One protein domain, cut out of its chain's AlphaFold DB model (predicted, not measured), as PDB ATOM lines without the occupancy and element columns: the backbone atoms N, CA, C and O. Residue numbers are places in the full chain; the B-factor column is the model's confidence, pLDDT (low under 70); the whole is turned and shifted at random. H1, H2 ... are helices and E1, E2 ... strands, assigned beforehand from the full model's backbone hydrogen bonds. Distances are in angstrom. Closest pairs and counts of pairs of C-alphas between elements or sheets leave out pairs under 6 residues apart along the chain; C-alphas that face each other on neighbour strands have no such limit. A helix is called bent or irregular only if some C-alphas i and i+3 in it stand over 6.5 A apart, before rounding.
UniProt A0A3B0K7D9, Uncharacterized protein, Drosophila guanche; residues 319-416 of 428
ATOM      1  N   ALA A 319     -29.815 -14.797  43.072       74.38
ATOM      2  CA  ALA A 319     -29.942 -15.661  44.243       74.38
ATOM      3  C   ALA A 319     -30.768 -16.932  43.965       74.38
ATOM      4  O   ALA A 319     -30.398 -18.006  44.436       74.38
ATOM      5  N   ALA A 320     -31.850 -16.846  43.183       70.44
ATOM      6  CA  ALA A 320     -32.630 -18.017  42.778       70.44
ATOM      7  C   ALA A 320     -31.840 -18.924  41.818       70.44
ATOM      8  O   ALA A 320     -31.839 -20.135  42.007       70.44
ATOM      9  N   MET A 321     -31.099 -18.357  40.858       76.19
ATOM     10  CA  MET A 321     -30.207 -19.121  39.973       76.19
ATOM     11  C   MET A 321     -29.063 -19.797  40.745       76.19
ATOM     12  O   MET A 321     -28.785 -20.971  40.525       76.19
ATOM     13  N   ALA A 322     -28.435 -19.092  41.693       74.44
ATOM     14  CA  ALA A 322     -27.402 -19.661  42.559       74.44
ATOM     15  C   ALA A 322     -27.960 -20.762  43.480       74.44
ATOM     16  O   ALA A 322     -27.296 -21.769  43.705       74.44
ATOM     17  N   THR A 323     -29.192 -20.604  43.976       83.00
ATOM     18  CA  THR A 323     -29.867 -21.629  44.789       83.00
ATOM     19  C   THR A 323     -30.215 -22.859  43.951       83.00
ATOM     20  O   THR A 323     -29.941 -23.972  44.393       83.00
ATOM     21  N   ASP A 324     -30.737 -22.682  42.732       77.81
ATOM     22  CA  ASP A 324     -30.967 -23.775  41.779       77.81
ATOM     23  C   ASP A 324     -29.656 -24.513  41.465       77.81
ATOM     24  O   ASP A 324     -29.614 -25.737  41.550       77.81
ATOM     25  N   MET A 325     -28.564 -23.788  41.194       73.94
ATOM     26  CA  MET A 325     -27.238 -24.365  40.930       73.94
ATOM     27  C   MET A 325     -26.673 -25.127  42.142       73.94
ATOM     28  O   MET A 325     -26.105 -26.208  41.977       73.94
ATOM     29  N   LEU A 326     -26.850 -24.618  43.365       76.19
ATOM     30  CA  LEU A 326     -26.456 -25.321  44.593       76.19
ATOM     31  C   LEU A 326     -27.305 -26.576  44.832       76.19
ATOM     32  O   LEU A 326     -26.753 -27.624  45.168       76.19
ATOM     33  N   LEU A 327     -28.621 -26.511  44.604       73.38
ATOM     34  CA  LEU A 327     -29.502 -27.685  44.636       73.38
ATOM     35  C   LEU A 327     -29.126 -28.698  43.552       73.38
ATOM     36  O   LEU A 327     -29.194 -29.898  43.803       73.38
ATOM     37  N   GLN A 328     -28.718 -28.240  42.371       66.38
ATOM     38  CA  GLN A 328     -28.291 -29.096  41.270       66.38
ATOM     39  C   GLN A 328     -26.973 -29.799  41.613       66.38
ATOM     40  O   GLN A 328     -26.929 -31.022  41.554       66.38
ATOM     41  N   ASN A 329     -25.962 -29.082  42.113       64.00
ATOM     42  CA  ASN A 329     -24.719 -29.678  42.620       64.00
ATOM     43  C   ASN A 329     -24.963 -30.659  43.781       64.00
ATOM     44  O   ASN A 329     -24.373 -31.741  43.814       64.00
ATOM     45  N   TYR A 330     -25.864 -30.329  44.711       67.19
ATOM     46  CA  TYR A 330     -26.258 -31.233  45.793       67.19
ATOM     47  C   TYR A 330     -26.951 -32.496  45.260       67.19
ATOM     48  O   TYR A 330     -26.620 -33.601  45.688       67.19
ATOM     49  N   ARG A 331     -27.860 -32.361  44.283       64.75
ATOM     50  CA  ARG A 331     -28.515 -33.497  43.613       64.75
ATOM     51  C   ARG A 331     -27.499 -34.380  42.892       64.75
ATOM     52  O   ARG A 331     -27.531 -35.589  43.119       64.75
ATOM     53  N   THR A 332     -26.573 -33.803  42.126       59.06
ATOM     54  CA  THR A 332     -25.488 -34.528  41.442       59.06
ATOM     55  C   THR A 332     -24.627 -35.311  42.436       59.06
ATOM     56  O   THR A 332     -24.443 -36.513  42.262       59.06
ATOM     57  N   ASN A 333     -24.197 -34.693  43.542       58.25
ATOM     58  CA  ASN A 333     -23.467 -35.401  44.602       58.25
ATOM     59  C   ASN A 333     -24.321 -36.483  45.295       58.25
ATOM     60  O   ASN A 333     -23.808 -37.545  45.634       58.25
ATOM     61  N   SER A 334     -25.633 -36.274  45.458       54.19
ATOM     62  CA  SER A 334     -26.545 -37.270  46.054       54.19
ATOM     63  C   SER A 334     -26.860 -38.476  45.151       54.19
ATOM     64  O   SER A 334     -27.432 -39.458  45.633       54.19
ATOM     65  N   ARG A 335     -26.497 -38.405  43.860       59.56
ATOM     66  CA  ARG A 335     -26.607 -39.493  42.867       59.56
ATOM     67  C   ARG A 335     -25.401 -40.437  42.879       59.56
ATOM     68  O   ARG A 335     -25.480 -41.520  42.306       59.56
ATOM     69  N   VAL A 336     -24.333 -40.078  43.596       55.34
ATOM     70  CA  VAL A 336     -23.269 -40.996  44.018       55.34
ATOM     71  C   VAL A 336     -23.742 -41.703  45.291       55.34
ATOM     72  O   VAL A 336     -23.491 -41.240  46.406       55.34
ATOM     73  N   ARG A 337     -24.455 -42.826  45.149       55.47
ATOM     74  CA  ARG A 337     -24.841 -43.655  46.301       55.47
ATOM     75  C   ARG A 337     -23.904 -44.843  46.449       55.47
ATOM     76  O   ARG A 337     -23.662 -45.580  45.498       55.47
ATOM     77  N   ARG A 338     -23.397 -45.034  47.672       53.53
ATOM     78  CA  ARG A 338     -22.850 -46.327  48.091       53.53
ATOM     79  C   ARG A 338     -24.026 -47.248  48.372       53.53
ATOM     80  O   ARG A 338     -24.889 -46.896  49.174       53.53
ATOM     81  N   ASP A 339     -24.035 -48.387  47.705       54.59
ATOM     82  CA  ASP A 339     -24.945 -49.489  47.981       54.59
ATOM     83  C   ASP A 339     -24.651 -50.121  49.357       54.59
ATOM     84  O   ASP A 339     -23.609 -49.841  49.967       54.59
ATOM     85  N   THR A 340     -25.516 -51.021  49.833       52.06
ATOM     86  CA  THR A 340     -25.276 -51.809  51.060       52.06
ATOM     87  C   THR A 340     -23.975 -52.604  51.001       52.06
ATOM     88  O   THR A 340     -23.330 -52.811  52.028       52.06
ATOM     89  N   ASP A 341     -23.559 -52.975  49.791       56.06
ATOM     90  CA  ASP A 341     -22.350 -53.751  49.509       56.06
ATOM     91  C   ASP A 341     -21.095 -52.865  49.360       56.06
ATOM     92  O   ASP A 341     -20.018 -53.339  49.005       56.06
ATOM     93  N   GLY A 342     -21.219 -51.550  49.588       58.06
ATOM     94  CA  GLY A 342     -20.131 -50.572  49.484       58.06
ATOM     95  C   GLY A 342     -19.793 -50.129  48.055       58.06
ATOM     96  O   GLY A 342     -19.071 -49.145  47.880       58.06
ATOM     97  N   ASN A 343     -20.345 -50.793  47.038       61.72
ATOM     98  CA  ASN A 343     -20.192 -50.402  45.641       61.72
ATOM     99  C   ASN A 343     -20.881 -49.060  45.370       61.72
ATOM    100  O   ASN A 343     -22.058 -48.874  45.674       61.72
ATOM    101  N   ILE A 344     -20.149 -48.119  44.774       60.12
ATOM    102  CA  ILE A 344     -20.731 -46.875  44.269       60.12
ATOM    103  C   ILE A 344     -21.529 -47.204  43.004       60.12
ATOM    104  O   ILE A 344     -20.958 -47.646  42.008       60.12
ATOM    105  N   LYS A 345     -22.842 -46.977  43.055       68.75
ATOM    106  CA  LYS A 345     -23.733 -46.988  41.893       68.75
ATOM    107  C   LYS A 345     -23.969 -45.540  41.479       68.75
ATOM    108  O   LYS A 345     -24.536 -44.762  42.247       68.75
ATOM    109  N   LEU A 346     -23.538 -45.185  40.273       80.56
ATOM    110  CA  LEU A 346     -23.841 -43.893  39.661       80.56
ATOM    111  C   LEU A 346     -24.936 -44.095  38.614       80.56
ATOM    112  O   LEU A 346     -24.850 -45.007  37.796       80.56
ATOM    113  N   THR A 347     -25.966 -43.253  38.641       86.12
ATOM    114  CA  THR A 347     -27.035 -43.276  37.629       86.12
ATOM    115  C   THR A 347     -26.880 -42.056  36.729       86.12
ATOM    116  O   THR A 347     -26.695 -40.946  37.236       86.12
ATOM    117  N   ALA A 348     -26.932 -42.257  35.414       88.88
ATOM    118  CA  ALA A 348     -26.766 -41.210  34.407       88.88
ATOM    119  C   ALA A 348     -27.834 -41.337  33.319       88.88
ATOM    120  O   ALA A 348     -28.258 -42.450  33.011       88.88
ATOM    121  N   CYS A 349     -28.218 -40.222  32.700       91.94
ATOM    122  CA  CYS A 349     -28.866 -40.269  31.396       91.94
ATOM    123  C   CYS A 349     -27.779 -40.356  30.327       91.94
ATOM    124  O   CYS A 349     -26.718 -39.737  30.468       91.94
ATOM    125  N   TYR A 350     -28.057 -41.081  29.249       93.00
ATOM    126  CA  TYR A 350     -27.168 -41.171  28.099       93.00
ATOM    127  C   TYR A 350     -27.855 -40.721  26.812       93.00
ATOM    128  O   TYR A 350     -29.080 -40.799  26.670       93.00
ATOM    129  N   SER A 351     -27.023 -40.277  25.876       92.38
ATOM    130  CA  SER A 351     -27.313 -40.173  24.449       92.38
ATOM    131  C   SER A 351     -26.172 -40.856  23.706       92.38
ATOM    132  O   SER A 351     -25.015 -40.528  23.959       92.38
ATOM    133  N   ILE A 352     -26.480 -41.796  22.818       91.81
ATOM    134  CA  ILE A 352     -25.486 -42.545  22.042       91.81
ATOM    135  C   ILE A 352     -25.927 -42.647  20.581       91.81
ATOM    136  O   ILE A 352     -27.083 -42.957  20.291       91.81
ATOM    137  N   MET A 353     -25.009 -42.373  19.655       88.50
ATOM    138  CA  MET A 353     -25.229 -42.575  18.221       88.50
ATOM    139  C   MET A 353     -24.763 -43.973  17.819       88.50
ATOM    140  O   MET A 353     -23.619 -44.337  18.066       88.50
ATOM    141  N   THR A 354     -25.648 -44.759  17.211       86.19
ATOM    142  CA  THR A 354     -25.379 -46.146  16.794       86.19
ATOM    143  C   THR A 354     -25.638 -46.334  15.298       86.19
ATOM    144  O   THR A 354     -26.226 -45.468  14.650       86.19
ATOM    145  N   ASP A 355     -25.256 -47.487  14.749       83.25
ATOM    146  CA  ASP A 355     -25.602 -47.919  13.384       83.25
ATOM    147  C   ASP A 355     -27.123 -47.923  13.127       83.25
ATOM    148  O   ASP A 355     -27.577 -47.683  12.008       83.25
ATOM    149  N   LYS A 356     -27.913 -48.132  14.186       81.94
ATOM    150  CA  LYS A 356     -29.385 -48.088  14.201       81.94
ATOM    151  C   LYS A 356     -29.957 -46.688  14.488       81.94
ATOM    152  O   LYS A 356     -31.159 -46.551  14.706       81.94
ATOM    153  N   GLY A 357     -29.114 -45.655  14.507       86.81
ATOM    154  CA  GLY A 357     -29.478 -44.276  14.832       86.81
ATOM    155  C   GLY A 357     -29.260 -43.907  16.304       86.81
ATOM    156  O   GLY A 357     -28.550 -44.589  17.049       86.81
ATOM    157  N   LYS A 358     -29.851 -42.781  16.710       90.06
ATOM    158  CA  LYS A 358     -29.759 -42.215  18.064       90.06
ATOM    159  C   LYS A 358     -30.485 -43.107  19.074       90.06
ATOM    160  O   LYS A 358     -31.580 -43.591  18.801       90.06
ATOM    161  N   GLN A 359     -29.902 -43.307  20.250       92.56
ATOM    162  CA  GLN A 359     -30.567 -43.947  21.384       92.56
ATOM    163  C   GLN A 359     -30.414 -43.069  22.624       92.56
ATOM    164  O   GLN A 359     -29.317 -42.597  22.938       92.56
ATOM    165  N   LEU A 360     -31.527 -42.852  23.321       92.88
ATOM    166  CA  LEU A 360     -31.579 -42.151  24.598       92.88
ATOM    167  C   LEU A 360     -32.053 -43.121  25.675       92.88
ATOM    168  O   LEU A 360     -32.918 -43.960  25.425       92.88
ATOM    169  N   GLY A 361     -31.535 -42.968  26.886       92.50
ATOM    170  CA  GLY A 361     -32.021 -43.712  28.040       92.50
ATOM    171  C   GLY A 361     -31.289 -43.323  29.312       92.50
ATOM    172  O   GLY A 361     -30.700 -42.243  29.414       92.50
ATOM    173  N   CYS A 362     -31.300 -44.231  30.280       92.06
ATOM    174  CA  CYS A 362     -30.493 -44.124  31.484       92.06
ATOM    175  C   CYS A 362     -29.697 -45.400  31.734       92.06
ATOM    176  O   CYS A 362     -30.078 -46.481  31.298       92.06
ATOM    177  N   VAL A 363     -28.576 -45.253  32.432       90.44
ATOM    178  CA  VAL A 363     -27.635 -46.335  32.712       90.44
ATOM    179  C   VAL A 363     -27.222 -46.304  34.179       90.44
ATOM    180  O   VAL A 363     -27.083 -45.235  34.788       90.44
ATOM    181  N   ARG A 364     -26.994 -47.491  34.744       87.06
ATOM    182  CA  ARG A 364     -26.361 -47.675  36.050       87.06
ATOM    183  C   ARG A 364     -24.903 -48.072  35.843       87.06
ATOM    184  O   ARG A 364     -24.613 -49.178  35.403       87.06
ATOM    185  N   VAL A 365     -23.992 -47.178  36.202       85.62
ATOM    186  CA  VAL A 365     -22.547 -47.403  36.120       85.62
ATOM    187  C   VAL A 365     -22.061 -47.980  37.449       85.62
ATOM    188  O   VAL A 365     -22.339 -47.417  38.514       85.62
ATOM    189  N   GLN A 366     -21.358 -49.113  37.392       82.69
ATOM    190  CA  GLN A 366     -20.744 -49.728  38.571       82.69
ATOM    191  C   GLN A 366     -19.416 -49.050  38.934       82.69
ATOM    192  O   GLN A 366     -18.764 -48.415  38.105       82.69
ATOM    193  N   ASN A 367     -18.982 -49.211  40.183       77.31
ATOM    194  CA  ASN A 367     -17.713 -48.664  40.651       77.31
ATOM    195  C   ASN A 367     -16.527 -49.218  39.837       77.31
ATOM    196  O   ASN A 367     -16.353 -50.430  39.738       77.31
ATOM    197  N   GLY A 368     -15.703 -48.331  39.273       75.12
ATOM    198  CA  GLY A 368     -14.577 -48.698  38.405       75.12
ATOM    199  C   GLY A 368     -14.947 -49.061  36.959       75.12
ATOM    200  O   GLY A 368     -14.048 -49.355  36.175       75.12
ATOM    201  N   GLN A 369     -16.228 -49.023  36.582       82.06
ATOM    202  CA  GLN A 369     -16.673 -49.199  35.197       82.06
ATOM    203  C   GLN A 369     -16.684 -47.848  34.464       82.06
ATOM    204  O   GLN A 369     -17.104 -46.834  35.020       82.06
ATOM    205  N   ASN A 370     -16.262 -47.824  33.196       85.94
ATOM    206  CA  ASN A 370     -16.467 -46.660  32.335       85.94
ATOM    207  C   ASN A 370     -17.969 -46.517  32.021       85.94
ATOM    208  O   ASN A 370     -18.643 -47.492  31.684       85.94
ATOM    209  N   GLY A 371     -18.504 -45.299  32.128       86.81
ATOM    210  CA  GLY A 371     -19.927 -45.054  31.903       86.81
ATOM    211  C   GLY A 371     -20.391 -45.363  30.478       86.81
ATOM    212  O   GLY A 371     -21.479 -45.903  30.310       86.81
ATOM    213  N   CYS A 372     -19.577 -45.085  29.457       89.75
ATOM    214  CA  CYS A 372     -19.924 -45.398  28.072       89.75
ATOM    215  C   CYS A 372     -19.790 -46.893  27.771       89.75
ATOM    216  O   CYS A 372     -20.612 -47.421  27.033       89.75
ATOM    217  N   ASP A 373     -18.874 -47.620  28.417       89.56
ATOM    218  CA  ASP A 373     -18.854 -49.091  28.338       89.56
ATOM    219  C   ASP A 373     -20.115 -49.713  28.963       89.56
ATOM    220  O   ASP A 373     -20.638 -50.712  28.459       89.56
ATOM    221  N   ALA A 374     -20.646 -49.106  30.032       89.31
ATOM    222  CA  ALA A 374     -21.942 -49.485  30.590       89.31
ATOM    223  C   ALA A 374     -23.086 -49.212  29.594       89.31
ATOM    224  O   ALA A 374     -23.890 -50.108  29.355       89.31
ATOM    225  N   VAL A 375     -23.115 -48.039  28.943       91.75
ATOM    226  CA  VAL A 375     -24.108 -47.726  27.891       91.75
ATOM    227  C   VAL A 375     -24.001 -48.700  26.719       91.75
ATOM    228  O   VAL A 375     -25.017 -49.231  26.289       91.75
ATOM    229  N   ARG A 376     -22.791 -48.993  26.227       90.25
ATOM    230  CA  ARG A 376     -22.563 -49.960  25.141       90.25
ATOM    231  C   ARG A 376     -23.094 -51.342  25.502       90.25
ATOM    232  O   ARG A 376     -23.751 -51.961  24.673       90.25
ATOM    233  N   THR A 377     -22.876 -51.783  26.742       89.81
ATOM    234  CA  THR A 377     -23.453 -53.033  27.259       89.81
ATOM    235  C   THR A 377     -24.987 -52.987  27.237       89.81
ATOM    236  O   THR A 377     -25.609 -53.934  26.764       89.81
ATOM    237  N   GLU A 378     -25.586 -51.877  27.679       88.50
ATOM    238  CA  GLU A 378     -27.041 -51.653  27.709       88.50
ATOM    239  C   GLU A 378     -27.675 -51.676  26.304       88.50
ATOM    240  O   GLU A 378     -28.707 -52.311  26.098       88.50
ATOM    241  N   VAL A 379     -27.040 -51.037  25.310       90.00
ATOM    242  CA  VAL A 379     -27.541 -50.974  23.919       90.00
ATOM    243  C   VAL A 379     -27.093 -52.149  23.033       90.00
ATOM    244  O   VAL A 379     -27.352 -52.157  21.826       90.00
ATOM    245  N   GLY A 380     -26.418 -53.155  23.603       88.25
ATOM    246  CA  GLY A 380     -25.980 -54.363  22.892       88.25
ATOM    247  C   GLY A 380     -24.793 -54.173  21.934       88.25
ATOM    248  O   GLY A 380     -24.633 -54.956  20.997       88.25
ATOM    249  N   LEU A 381     -23.965 -53.147  22.148       86.75
ATOM    250  CA  LEU A 381     -22.726 -52.894  21.407       86.75
ATOM    251  C   LEU A 381     -21.510 -53.578  22.067       86.75
ATOM    252  O   LEU A 381     -21.455 -53.723  23.290       86.75
ATOM    253  N   PRO A 382     -20.487 -53.977  21.286       82.69
ATOM    254  CA  PRO A 382     -19.287 -54.606  21.833       82.69
ATOM    255  C   PRO A 382     -18.466 -53.607  22.659       82.69
ATOM    256  O   PRO A 382     -18.026 -52.578  22.146       82.69
ATOM    257  N   VAL A 383     -18.210 -53.918  23.929       79.69
ATOM    258  CA  VAL A 383     -17.340 -53.106  24.800       79.69
ATOM    259  C   VAL A 383     -15.918 -53.067  24.224       79.69
ATOM    260  O   VAL A 383     -15.340 -54.115  23.925       79.69
ATOM    261  N   THR A 384     -15.346 -51.873  24.047       69.00
ATOM    262  CA  THR A 384     -14.005 -51.709  23.465       69.00
ATOM    263  C   THR A 384     -12.924 -51.980  24.500       69.00
ATOM    264  O   THR A 384     -12.617 -51.136  25.334       69.00
ATOM    265  N   SER A 385     -12.312 -53.160  24.422       63.94
ATOM    266  CA  SER A 385     -11.172 -53.543  25.263       63.94
ATOM    267  C   SER A 385      -9.810 -53.060  24.740       63.94
ATOM    268  O   SER A 385      -8.808 -53.222  25.436       63.94
ATOM    269  N   ASP A 386      -9.758 -52.477  23.537       66.62
ATOM    270  CA  ASP A 386      -8.544 -51.908  22.945       66.62
ATOM    271  C   ASP A 386      -8.547 -50.370  23.064       66.62
ATOM    272  O   ASP A 386      -9.333 -49.716  22.376       66.62
ATOM    273  N   PRO A 387      -7.661 -49.767  23.881       63.66
ATOM    274  CA  PRO A 387      -7.589 -48.313  24.041       63.66
ATOM    275  C   PRO A 387      -7.076 -47.572  22.792       63.66
ATOM    276  O   PRO A 387      -7.108 -46.345  22.773       63.66
ATOM    277  N   ASN A 388      -6.588 -48.281  21.766       69.50
ATOM    278  CA  ASN A 388      -6.075 -47.681  20.528       69.50
ATOM    279  C   ASN A 388      -7.139 -47.572  19.425       69.50
ATOM    280  O   ASN A 388      -6.904 -46.894  18.425       69.50
ATOM    281  N   THR A 389      -8.288 -48.229  19.599       65.94
ATOM    282  CA  THR A 389      -9.404 -48.202  18.648       65.94
ATOM    283  C   THR A 389     -10.615 -47.571  19.343       65.94
ATOM    284  O   THR A 389     -11.450 -48.303  19.884       65.94
ATOM    285  N   PRO A 390     -10.716 -46.225  19.394       64.44
ATOM    286  CA  PRO A 390     -11.904 -45.573  19.926       64.44
ATOM    287  C   PRO A 390     -13.109 -45.985  19.070       64.44
ATOM    288  O   PRO A 390     -12.995 -46.021  17.841       64.44
ATOM    289  N   PRO A 391     -14.249 -46.336  19.679       69.62
ATOM    290  CA  PRO A 391     -15.411 -46.722  18.903       69.62
ATOM    291  C   PRO A 391     -16.076 -45.486  18.277       69.62
ATOM    292  O   PRO A 391     -15.963 -44.372  18.785       69.62
ATOM    293  N   GLU A 392     -16.747 -45.681  17.139       71.38
ATOM    294  CA  GLU A 392     -17.319 -44.588  16.331       71.38
ATOM    295  C   GLU A 392     -18.675 -44.059  16.857       71.38
ATOM    296  O   GLU A 392     -19.302 -43.210  16.225       71.38
ATOM    297  N   ASP A 393     -19.149 -44.544  18.008       81.12
ATOM    298  CA  ASP A 393     -20.367 -44.077  18.671       81.12
ATOM    299  C   ASP A 393     -20.123 -42.805  19.486       81.12
ATOM    300  O   ASP A 393     -19.353 -42.778  20.448       81.12
ATOM    301  N   GLU A 394     -20.869 -41.745  19.172       87.50
ATOM    302  CA  GLU A 394     -20.864 -40.530  19.983       87.50
ATOM    303  C   GLU A 394     -21.664 -40.743  21.284       87.50
ATOM    304  O   GLU A 394     -22.836 -40.374  21.393       87.50
ATOM    305  N   CYS A 395     -21.035 -41.378  22.276       91.06
ATOM    306  CA  CYS A 395     -21.594 -41.574  23.611       91.06
ATOM    307  C   CYS A 395     -21.394 -40.331  24.499       91.06
ATOM    308  O   CYS A 395     -20.272 -39.931  24.810       91.06
ATOM    309  N   ASN A 396     -22.500 -39.754  24.967       90.31
ATOM    310  CA  ASN A 396     -22.543 -38.643  25.914       90.31
ATOM    311  C   ASN A 396     -23.320 -39.046  27.180       90.31
ATOM    312  O   ASN A 396     -24.408 -39.620  27.099       90.31
ATOM    313  N   LEU A 397     -22.787 -38.689  28.353       90.19
ATOM    314  CA  LEU A 397     -23.377 -38.953  29.673       90.19
ATOM    315  C   LEU A 397     -23.674 -37.647  30.409       90.19
ATOM    316  O   LEU A 397     -22.884 -36.702  30.361       90.19
ATOM    317  N   CYS A 398     -24.782 -37.604  31.145       88.38
ATOM    318  CA  CYS A 398     -25.143 -36.447  31.956       88.38
ATOM    319  C   CYS A 398     -25.971 -36.831  33.200       88.38
ATOM    320  O   CYS A 398     -26.637 -37.864  33.248       88.38
ATOM    321  N   PHE A 399     -25.885 -36.001  34.245       85.50
ATOM    322  CA  PHE A 399     -26.302 -36.347  35.619       85.50
ATOM    323  C   PHE A 399     -27.434 -35.462  36.174       85.50
ATOM    324  O   PHE A 399     -27.645 -35.378  37.388       85.50
ATOM    325  N   TYR A 400     -28.155 -34.771  35.291       82.38
ATOM    326  CA  TYR A 400     -29.279 -33.892  35.613       82.38
ATOM    327  C   TYR A 400     -30.523 -34.316  34.830       82.38
ATOM    328  O   TYR A 400     -30.423 -34.995  33.816       82.38
ATOM    329  N   ASP A 401     -31.699 -33.973  35.339       87.00
ATOM    330  CA  ASP A 401     -32.953 -34.512  34.813       87.00
ATOM    331  C   ASP A 401     -33.180 -34.065  33.359       87.00
ATOM    332  O   ASP A 401     -32.993 -32.892  33.027       87.00
ATOM    333  N   ARG A 402     -33.559 -35.016  32.497       88.00
ATOM    334  CA  ARG A 402     -33.896 -34.836  31.070       88.00
ATOM    335  C   ARG A 402     -32.768 -34.238  30.214       88.00
ATOM    336  O   ARG A 402     -32.995 -33.741  29.113       88.00
ATOM    337  N   CYS A 403     -31.530 -34.330  30.695       88.25
ATOM    338  CA  CYS A 403     -30.343 -33.752  30.061       88.25
ATOM    339  C   CYS A 403     -29.982 -34.359  28.698       88.25
ATOM    340  O   CYS A 403     -29.297 -33.723  27.898       88.25
ATOM    341  N   ASN A 404     -30.441 -35.581  28.425       90.12
ATOM    342  CA  ASN A 404     -30.131 -36.327  27.211       90.12
ATOM    343  C   ASN A 404     -31.002 -35.955  25.998       90.12
ATOM    344  O   ASN A 404     -30.791 -36.497  24.920       90.12
ATOM    345  N   SER A 405     -31.920 -34.991  26.145       82.12
ATOM    346  CA  SER A 405     -32.801 -34.487  25.078       82.12
ATOM    347  C   SER A 405     -32.066 -34.218  23.755       82.12
ATOM    348  O   SER A 405     -32.519 -34.615  22.686       82.12
ATOM    349  N   SER A 406     -30.874 -33.611  23.827       67.88
ATOM    350  CA  SER A 406     -30.281 -32.805  22.742       67.88
ATOM    351  C   SER A 406     -31.100 -31.524  22.468       67.88
ATOM    352  O   SER A 406     -32.309 -31.498  22.659       67.88
ATOM    353  N   ALA A 407     -30.507 -30.411  22.046       52.62
ATOM    354  CA  ALA A 407     -29.077 -30.155  21.932       52.62
ATOM    355  C   ALA A 407     -28.460 -29.784  23.290       52.62
ATOM    356  O   ALA A 407     -28.985 -28.940  24.019       52.62
ATOM    357  N   SER A 408     -27.255 -30.293  23.562       52.38
ATOM    358  CA  SER A 408     -26.306 -29.473  24.309       52.38
ATOM    359  C   SER A 408     -25.970 -28.303  23.388       52.38
ATOM    360  O   SER A 408     -25.079 -28.403  22.544       52.38
ATOM    361  N   LEU A 409     -26.737 -27.213  23.499       48.25
ATOM    362  CA  LEU A 409     -26.379 -25.925  22.922       48.25
ATOM    363  C   LEU A 409     -25.104 -25.474  23.638       48.25
ATOM    364  O   LEU A 409     -25.126 -24.661  24.561       48.25
ATOM    365  N   ARG A 410     -23.970 -26.011  23.172       52.62
ATOM    366  CA  ARG A 410     -22.625 -25.482  23.381       52.62
ATOM    367  C   ARG A 410     -22.523 -24.167  22.608       52.62
ATOM    368  O   ARG A 410     -21.669 -24.001  21.741       52.62
ATOM    369  N   VAL A 411     -23.403 -23.218  22.939       52.22
ATOM    370  CA  VAL A 411     -23.169 -21.801  22.704       52.22
ATOM    371  C   VAL A 411     -21.936 -21.500  23.531       52.22
ATOM    372  O   VAL A 411     -22.014 -21.249  24.733       52.22
ATOM    373  N   SER A 412     -20.780 -21.628  22.883       55.56
ATOM    374  CA  SER A 412     -19.513 -21.201  23.442       55.56
ATOM    375  C   SER A 412     -19.732 -19.810  24.015       55.56
ATOM    376  O   SER A 412     -20.302 -18.947  23.339       55.56
ATOM    377  N   LEU A 413     -19.277 -19.581  25.246       61.00
ATOM    378  CA  LEU A 413     -19.344 -18.256  25.853       61.00
ATOM    379  C   LEU A 413     -18.712 -17.213  24.910       61.00
ATOM    380  O   LEU A 413     -19.217 -16.101  24.805       61.00
ATOM    381  N   GLY A 414     -17.695 -17.609  24.133       62.97
ATOM    382  CA  GLY A 414     -17.106 -16.802  23.064       62.97
ATOM    383  C   GLY A 414     -18.061 -16.463  21.911       62.97
ATOM    384  O   GLY A 414     -18.020 -15.339  21.429       62.97
ATOM    385  N   MET A 415     -18.960 -17.363  21.496       70.69
ATOM    386  CA  MET A 415     -19.968 -17.075  20.462       70.69
ATOM    387  C   MET A 415     -21.048 -16.114  20.978       70.69
ATOM    388  O   MET A 415     -21.414 -15.173  20.277       70.69
ATOM    389  N   LEU A 416     -21.500 -16.286  22.226       73.19
ATOM    390  CA  LEU A 416     -22.427 -15.345  22.866       73.19
ATOM    391  C   LEU A 416     -21.787 -13.956  23.038       73.19
ATOM    392  O   LEU A 416     -22.408 -12.942  22.723       73.19
TER     393      LEU A 416
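What this domain is: This is residues 319 to 416 of the 428 residues of an uncharacterized protein of Drosophila guanche (UniProt A0A3B0K7D9). A long, bent hairpin of two strands, E2 and E3, is curled round one short helix, H2, and two arms stick out from this small body: residues 319 to 327 of the helix H1, and a tail of residues 407 to 416 that ends in the short helix H3. Two short strands, E1 and E4, both pair along one side of E2. The 98 printed residues hold three named helices and four named strands, in the order H1, E1, E2, E3, H2, E4, H3, and the class is mixed, helices and strands. The sheet is branched, twisted and antiparallel in its three neighbour pairs. The whole is loose, with a radius of gyration of the C-alphas of 15.7 A, and flat, spanning 46 by 44 by 23 A.

How they stand to each other: H1, residues 319 to 334, only grazes the sheet, with its residues 332 to 334. E1, residues 336 to 338, and E2, residues 344 to 354, form an antiparallel hairpin, with N 345 and O 337 at 2.9 A. E2 and E3, residues 357 to 365, form the next hairpin, with N 350 and O 361 at 2.9 A and N 365 and O 346 at 2.8 A. E1, E2 and E3 are a meander, each strand the antiparallel neighbour of the one before. E2 bends by 62 degrees at residue 349 and E3 by 63 degrees at residue 362. The sheet curls round H2, residues 371 to 378; the closest C-alphas of E3 and H2 are those of Val 365 and Gly 371, 5.5 A apart. E4, residues 396 to 398, is antiparallel to E2, with N 396 and O 351 at 2.8 A. E1 and E4 lie on one side of E2, E3 on the other side. H3, residues 413 to 416, is not on the sheet and is apart from H1 and H2. Every O i to N i+4 pair in H1 and H2 is within hydrogen-bond range; H3 is too short for such a pair.

Where its parts are: H1 begins at C-alpha 319, (-29.942, -15.661, 44.243), and is 21.9 A long. After E1, E2 runs 27.9 A from C-alpha 344, (-20.731, -46.875, 44.269), and E3 runs 22.6 A. H2 is 10.6 A long. After E4, H3 ends at C-alpha 416, (-22.427, -15.345, 22.866).

The domain as a whole: The C-alphas of Ala 319 and Asp 386 are the two farthest apart, at 47.2 A. The printed part has no cut. The links from H2 to E4 and from E4 to H3 are long, with 17 and 14 residues. The mean pLDDT of the printed part is 76.1; residues 328 to 345, 384 to 391 and 406 to 414 are under 70.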